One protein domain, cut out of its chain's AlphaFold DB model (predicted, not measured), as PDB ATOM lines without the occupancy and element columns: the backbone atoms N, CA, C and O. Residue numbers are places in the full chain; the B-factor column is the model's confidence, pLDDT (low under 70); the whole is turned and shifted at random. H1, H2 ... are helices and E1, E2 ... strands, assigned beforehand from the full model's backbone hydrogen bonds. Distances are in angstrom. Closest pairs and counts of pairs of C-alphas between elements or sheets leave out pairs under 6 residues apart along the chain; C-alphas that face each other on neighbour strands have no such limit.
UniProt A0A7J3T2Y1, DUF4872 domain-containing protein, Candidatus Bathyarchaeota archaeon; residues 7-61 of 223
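Overview. This is residues 7 to 61 of the 223 residues of the protein "DUF4872 domain-containing protein" of Candidatus Bathyarchaeota archaeon (UniProt A0A7J3T2Y1). A small sheet of three strands has a short helix, H1, over one face, and residues 7 to 26, with no named element, make a long loop on that same side. The printed part has 55 residues, under half in named elements, in the order E1, E2, E3, H1; the class is mixed. It is compact, with a radius of gyration of the C-alphas of 10.7 A, and spans 29 by 23 by 17 A.

Along the chain. After the loop, find C-alpha 27 at (33.639, -33.737, 33.277), where E1 runs to residue 32, 15.3 A. E2 is residues 37 to 41, 13.2 A; E3 is 49 to 52; H1, 53 to 60, ends at (44.007, -28.600, 27.207).

Arrangement. E1, E2, E3 form a meander, each strand the antiparallel neighbour of the one before. Look for N 29 and O 39 at 2.8 A, and N 38 and O 51 at 2.8 A. H1 is on the sheet, over E3; its closest C-alphas to E2 are Tyr 53 and Ser 37, 5.1 A. In H1, 3 of 4 O i to N i+4 pairs are within hydrogen-bond range.

Size, cuts and confidence. The printed part has no cut, no link between named elements is long, and no printed residue is under 70 in pLDDT.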
ATOM      1  N   TYR A   7      45.386 -22.589  35.281       94.62
ATOM      2  CA  TYR A   7      45.727 -21.212  34.913       94.62
ATOM      3  C   TYR A   7      44.664 -20.547  34.022       94.62
ATOM      4  O   TYR A   7      44.437 -19.342  34.115       94.62
ATOM      5  N   TYR A   8      43.993 -21.326  33.171       95.88
ATOM      6  CA  TYR A   8      42.985 -20.835  32.226       95.88
ATOM      7  C   TYR A   8      41.541 -20.990  32.723       95.88
ATOM      8  O   TYR A   8      40.612 -20.727  31.968       95.88
ATOM      9  N   LEU A   9      41.323 -21.415  33.970       94.19
ATOM     10  CA  LEU A   9      39.989 -21.665  34.515       94.19
ATOM     11  C   LEU A   9      39.548 -20.489  35.394       94.19
ATOM     12  O   LEU A   9      39.852 -20.439  36.585       94.19
ATOM     13  N   HIS A  10      38.814 -19.538  34.810       94.38
ATOM     14  CA  HIS A  10      38.423 -18.286  35.479       94.38
ATOM     15  C   HIS A  10      37.568 -18.473  36.736       94.38
ATOM     16  O   HIS A  10      37.554 -17.611  37.611       94.38
ATOM     17  N   TYR A  11      36.886 -19.612  36.865       93.88
ATOM     18  CA  TYR A  11      36.110 -19.947  38.055       93.88
ATOM     19  C   TYR A  11      36.987 -20.352  39.261       93.88
ATOM     20  O   TYR A  11      36.455 -20.703  40.316       93.88
ATOM     21  N   TYR A  12      38.319 -20.291  39.147       91.62
ATOM     22  CA  TYR A  12      39.282 -20.316  40.255       91.62
ATOM     23  C   TYR A  12      40.004 -18.961  40.366       91.62
ATOM     24  O   TYR A  12      41.117 -18.825  39.857       91.62
ATOM     25  N   PRO A  13      39.409 -17.950  41.028       90.81
ATOM     26  CA  PRO A  13      39.913 -16.572  40.988       90.81
ATOM     27  C   PRO A  13      41.342 -16.422  41.532       90.81
ATOM     28  O   PRO A  13      42.121 -15.649  40.982       90.81
ATOM     29  N   ASP A  14      41.708 -17.209  42.544       89.31
ATOM     30  CA  ASP A  14      43.029 -17.136  43.187       89.31
ATOM     31  C   ASP A  14      44.166 -17.716  42.326       89.31
ATOM     32  O   ASP A  14      45.339 -17.479  42.596       89.31
ATOM     33  N   ILE A  15      43.837 -18.503  41.295       90.12
ATOM     34  CA  ILE A  15      44.807 -19.218  40.445       90.12
ATOM     35  C   ILE A  15      44.763 -18.696  39.006       90.12
ATOM     36  O   ILE A  15      45.781 -18.694  38.305       90.12
ATOM     37  N   TYR A  16      43.590 -18.248  38.558       94.00
ATOM     38  CA  TYR A  16      43.337 -17.829  37.190       94.00
ATOM     39  C   TYR A  16      44.316 -16.745  36.746       94.00
ATOM     40  O   TYR A  16      44.397 -15.669  37.335       94.00
ATOM     41  N   LYS A  17      45.063 -17.047  35.683       93.81
ATOM     42  CA  LYS A  17      46.137 -16.224  35.116       93.81
ATOM     43  C   LYS A  17      47.289 -15.871  36.068       93.81
ATOM     44  O   LYS A  17      48.148 -15.070  35.703       93.81
ATOM     45  N   GLN A  18      47.354 -16.499  37.239       92.88
ATOM     46  CA  GLN A  18      48.378 -16.251  38.254       92.88
ATOM     47  C   GLN A  18      49.344 -17.428  38.386       92.88
ATOM     48  O   GLN A  18      50.554 -17.225  38.459       92.88
ATOM     49  N   GLN A  19      48.833 -18.662  38.374       91.12
ATOM     50  CA  GLN A  19      49.637 -19.850  38.649       91.12
ATOM     51  C   GLN A  19      49.268 -21.027  37.744       91.12
ATOM     52  O   GLN A  19      48.100 -21.370  37.580       91.12
ATOM     53  N   HIS A  20      50.287 -21.673  37.176       91.44
ATOM     54  CA  HIS A  20      50.125 -22.916  36.426       91.44
ATOM     55  C   HIS A  20      49.976 -24.107  37.377       91.44
ATOM     56  O   HIS A  20      50.859 -24.368  38.197       91.44
ATOM     57  N   ILE A  21      48.873 -24.848  37.242       89.31
ATOM     58  CA  ILE A  21      48.597 -26.082  37.996       89.31
ATOM     59  C   ILE A  21      48.127 -27.146  36.986       89.31
ATOM     60  O   ILE A  21      46.927 -27.311  36.759       89.31
ATOM     61  N   PRO A  22      49.072 -27.854  36.331       82.81
ATOM     62  CA  PRO A  22      48.814 -28.604  35.098       82.81
ATOM     63  C   PRO A  22      48.243 -30.029  35.271       82.81
ATOM     64  O   PRO A  22      48.442 -30.869  34.398       82.81
ATOM     65  N   ILE A  23      47.562 -30.356  36.376       88.19
ATOM     66  CA  ILE A  23      47.038 -31.715  36.650       88.19
ATOM     67  C   ILE A  23      45.619 -31.639  37.229       88.19
ATOM     68  O   ILE A  23      45.328 -32.182  38.292       88.19
ATOM     69  N   HIS A  24      44.726 -30.953  36.520       90.81
ATOM     70  CA  HIS A  24      43.308 -30.907  36.876       90.81
ATOM     71  C   HIS A  24      42.439 -31.720  35.917       90.81
ATOM     72  O   HIS A  24      42.811 -31.948  34.763       90.81
ATOM     73  N   TYR A  25      41.285 -32.173  36.406       90.56
ATOM     74  CA  TYR A  25      40.330 -32.980  35.651       90.56
ATOM     75  C   TYR A  25      38.897 -32.579  36.004       90.56
ATOM     76  O   TYR A  25      38.544 -32.501  37.177       90.56
ATOM     77  N   PHE A  26      38.053 -32.426  34.988       92.19
ATOM     78  CA  PHE A  26      36.613 -32.221  35.136       92.19
ATOM     79  C   PHE A  26      35.848 -33.024  34.081       92.19
ATOM     80  O   PHE A  26      36.431 -33.555  33.130       92.19
ATOM     81  N   LEU A  27      34.531 -33.117  34.248       93.19
ATOM     82  CA  LEU A  27      33.639 -33.737  33.277       93.19
ATOM     83  C   LEU A  27      33.037 -32.661  32.371       93.19
ATOM     84  O   LEU A  27      32.378 -31.753  32.860       93.19
ATOM     85  N   VAL A  28      33.213 -32.780  31.056       93.94
ATOM     86  CA  VAL A  28      32.439 -31.976  30.099       93.94
ATOM     87  C   VAL A  28      31.029 -32.560  30.021       93.94
ATOM     88  O   VAL A  28      30.871 -33.746  29.731       93.94
ATOM     89  N   VAL A  29      30.021 -31.738  30.306       94.38
ATOM     90  CA  VAL A  29      28.602 -32.137  30.364       94.38
ATOM     91  C   VAL A  29      27.749 -31.506  29.262       94.38
ATOM     92  O   VAL A  29      26.590 -31.872  29.104       94.38
ATOM     93  N   GLY A  30      28.310 -30.581  28.484       95.38
ATOM     94  CA  GLY A  30      27.628 -29.937  27.364       95.38
ATOM     95  C   GLY A  30      28.501 -28.888  26.684       95.38
ATOM     96  O   GLY A  30      29.638 -28.654  27.099       95.38
ATOM     97  N   TYR A  31      27.962 -28.264  25.645       96.88
ATOM     98  CA  TYR A  31      28.558 -27.131  24.945       96.88
ATOM     99  C   TYR A  31      27.450 -26.227  24.391       96.88
ATOM    100  O   TYR A  31      26.308 -26.666  24.243       96.88
ATOM    101  N   ASP A  32      27.794 -24.973  24.129       97.56
ATOM    102  CA  ASP A  32      26.922 -23.945  23.567       97.56
ATOM    103  C   ASP A  32      27.732 -23.200  22.498       97.56
ATOM    104  O   ASP A  32      28.651 -22.440  22.822       97.56
ATOM    105  N   ASP A  33      27.433 -23.470  21.225       97.75
ATOM    106  CA  ASP A  33      28.159 -22.889  20.091       97.75
ATOM    107  C   ASP A  33      27.836 -21.408  19.875       97.75
ATOM    108  O   ASP A  33      28.717 -20.664  19.435       97.75
ATOM    109  N   GLU A  34      26.623 -20.966  20.231       97.38
ATOM    110  CA  GLU A  34      26.232 -19.554  20.162       97.38
ATOM    111  C   GLU A  34      27.045 -18.733  21.167       97.38
ATOM    112  O   GLU A  34      27.552 -17.659  20.843       97.38
ATOM    113  N   LYS A  35      27.233 -19.269  22.379       96.38
ATOM    114  CA  LYS A  35      28.054 -18.650  23.429       96.38
ATOM    115  C   LYS A  35      29.531 -19.031  23.371       96.38
ATOM    116  O   LYS A  35      30.301 -18.538  24.196       96.38
ATOM    117  N   GLN A  36      29.932 -19.890  22.432       97.94
ATOM    118  CA  GLN A  36      31.308 -20.368  22.266       97.94
ATOM    119  C   GLN A  36      31.900 -20.912  23.585       97.94
ATOM    120  O   GLN A  36      32.995 -20.516  24.002       97.94
ATOM    121  N   SER A  37      31.162 -21.781  24.289       97.69
ATOM    122  CA  SER A  37      31.552 -22.266  25.623       97.69
ATOM    123  C   SER A  37      31.275 -23.751  25.852       97.69
ATOM    124  O   SER A  37      30.298 -24.305  25.352       97.69
ATOM    125  N   VAL A  38      32.130 -24.406  26.641       96.94
ATOM    126  CA  VAL A  38      31.890 -25.757  27.167       96.94
ATOM    127  C   VAL A  38      31.307 -25.684  28.573       96.94
ATOM    128  O   VAL A  38      31.696 -24.843  29.382       96.94
ATOM    129  N   HIS A  39      30.393 -26.597  28.881       97.31
ATOM    130  CA  HIS A  39      29.813 -26.758  30.208       97.31
ATOM    131  C   HIS A  39      30.574 -27.854  30.943       97.31
ATOM    132  O   HIS A  39      30.674 -28.983  30.453       97.31
ATOM    133  N   VAL A  40      31.106 -27.539  32.120       95.25
ATOM    134  CA  VAL A  40      31.963 -28.448  32.880       95.25
ATOM    135  C   VAL A  40      31.420 -28.660  34.286       95.25
ATOM    136  O   VAL A  40      31.024 -27.723  34.977       95.25
ATOM    137  N   HIS A  41      31.402 -29.917  34.711       94.50
ATOM    138  CA  HIS A  41      31.159 -30.311  36.088       94.50
ATOM    139  C   HIS A  41      32.502 -30.613  36.756       94.50
ATOM    140  O   HIS A  41      33.193 -31.574  36.402       94.50
ATOM    141  N   ASP A  42      32.852 -29.793  37.740       93.12
ATOM    142  CA  ASP A  42      34.108 -29.847  38.479       93.12
ATOM    143  C   ASP A  42      33.836 -30.265  39.928       93.12
ATOM    144  O   ASP A  42      32.960 -29.697  40.573       93.12
ATOM    145  N   CYS A  43      34.569 -31.247  40.462       83.62
ATOM    146  CA  CYS A  43      34.313 -31.800  41.799       83.62
ATOM    147  C   CYS A  43      34.410 -30.758  42.928       83.62
ATOM    148  O   CYS A  43      33.843 -30.969  43.996       83.62
ATOM    149  N   GLY A  44      35.128 -29.649  42.712       81.94
ATOM    150  CA  GLY A  44      35.229 -28.549  43.675       81.94
ATOM    151  C   GLY A  44      34.100 -27.516  43.596       81.94
ATOM    152  O   GLY A  44      34.141 -26.523  44.327       81.94
ATOM    153  N   ARG A  45      33.125 -27.685  42.693       89.62
ATOM    154  CA  ARG A  45      32.059 -26.711  42.423       89.62
ATOM    155  C   ARG A  45      30.688 -27.383  42.467       89.62
ATOM    156  O   ARG A  45      30.497 -28.475  41.951       89.62
ATOM    157  N   THR A  46      29.723 -26.709  43.088       89.50
ATOM    158  CA  THR A  46      28.336 -27.194  43.185       89.50
ATOM    159  C   THR A  46      27.544 -26.955  41.903       89.50
ATOM    160  O   THR A  46      26.660 -27.739  41.573       89.50
ATOM    161  N   ALA A  47      27.854 -25.879  41.178       94.50
ATOM    162  CA  ALA A  47      27.215 -25.533  39.916       94.50
ATOM    163  C   ALA A  47      28.060 -25.978  38.716       94.50
ATOM    164  O   ALA A  47      29.291 -26.033  38.788       94.50
ATOM    165  N   VAL A  48      27.395 -26.211  37.583       96.69
ATOM    166  CA  VAL A  48      28.061 -26.323  36.278       96.69
ATOM    167  C   VAL A  48      28.770 -25.006  35.973       96.69
ATOM    168  O   VAL A  48      28.214 -23.932  36.186       96.69
ATOM    169  N   GLN A  49      30.010 -25.096  35.503       97.12
ATOM    170  CA  GLN A  49      30.801 -23.943  35.083       97.12
ATOM    171  C   GLN A  49      30.786 -23.839  33.558       97.12
ATOM    172  O   GLN A  49      30.687 -24.850  32.862       97.12
ATOM    173  N   HIS A  50      30.915 -22.624  33.041       97.12
ATOM    174  CA  HIS A  50      30.991 -22.358  31.609       97.12
ATOM    175  C   HIS A  50      32.406 -21.905  31.289       97.12
ATOM    176  O   HIS A  50      32.862 -20.933  31.874       97.12
ATOM    177  N   VAL A  51      33.109 -22.586  30.388       97.06
ATOM    178  CA  VAL A  51      34.478 -22.223  29.996       97.06
ATOM    179  C   VAL A  51      34.478 -21.844  28.518       97.06
ATOM    180  O   VAL A  51      34.099 -22.680  27.696       97.06
ATOM    181  N   PRO A  52      34.891 -20.620  28.144       97.75
ATOM    182  CA  PRO A  52      35.015 -20.238  26.743       97.75
ATOM    183  C   PRO A  52      35.917 -21.205  25.975       97.75
ATOM    184  O   PRO A  52      36.949 -21.633  26.497       97.75
ATOM    185  N   TYR A  53      35.587 -21.499  24.718       97.12
ATOM    186  CA  TYR A  53      36.376 -22.400  23.870       97.12
ATOM    187  C   TYR A  53      37.859 -22.015  23.817       97.12
ATOM    188  O   TYR A  53      38.723 -22.874  23.981       97.12
ATOM    189  N   ALA A  54      38.156 -20.718  23.699       96.75
ATOM    190  CA  ALA A  54      39.527 -20.215  23.667       96.75
ATOM    191  C   ALA A  54      40.310 -20.466  24.971       96.75
ATOM    192  O   ALA A  54      41.528 -20.637  24.936       96.75
ATOM    193  N   GLU A  55      39.645 -20.471  26.131       96.56
ATOM    194  CA  GLU A  55      40.286 -20.814  27.408       96.56
ATOM    195  C   GLU A  55      40.415 -22.324  27.569       96.56
ATOM    196  O   GLU A  55      41.459 -22.812  27.996       96.56
ATOM    197  N   PHE A  56      39.385 -23.065  27.167       95.50
ATOM    198  CA  PHE A  56      39.372 -24.520  27.226       95.50
ATOM    199  C   PHE A  56      40.466 -25.145  26.350       95.50
ATOM    200  O   PHE A  56      41.189 -26.031  26.805       95.50
ATOM    201  N   GLU A  57      40.660 -24.642  25.129       94.81
ATOM    202  CA  GLU A  57      41.744 -25.070  24.239       94.81
ATOM    203  C   GLU A  57      43.120 -24.833  24.877       94.81
ATOM    204  O   GLU A  57      43.982 -25.715  24.875       94.81
ATOM    205  N   LYS A  58      43.323 -23.663  25.495       95.56
ATOM    206  CA  LYS A  58      44.573 -23.346  26.198       95.56
ATOM    207  C   LYS A  58      44.785 -24.235  27.419       95.56
ATOM    208  O   LYS A  58      45.897 -24.727  27.607       95.56
ATOM    209  N   ALA A  59      43.732 -24.493  28.196       94.56
ATOM    210  CA  ALA A  59      43.768 -25.400  29.339       94.56
ATOM    211  C   ALA A  59      44.174 -26.821  28.925       94.56
ATOM    212  O   ALA A  59      44.929 -27.479  29.639       94.56
ATOM    213  N   LEU A  60      43.702 -27.283  27.764       93.12
ATOM    214  CA  LEU A  60      44.007 -28.600  27.207       93.12
ATOM    215  C   LEU A  60      45.402 -28.696  26.572       93.12
ATOM    216  O   LEU A  60      45.951 -29.797  26.457       93.12
ATOM    217  N   ASN A  61      46.012 -27.577  26.180       94.00
ATOM    218  CA  ASN A  61      47.316 -27.530  25.513       94.00
ATOM    219  C   ASN A  61      48.502 -27.719  26.483       94.00
ATOM    220  O   ASN A  61      49.539 -27.059  26.385       94.00
TER     221      ASN A  61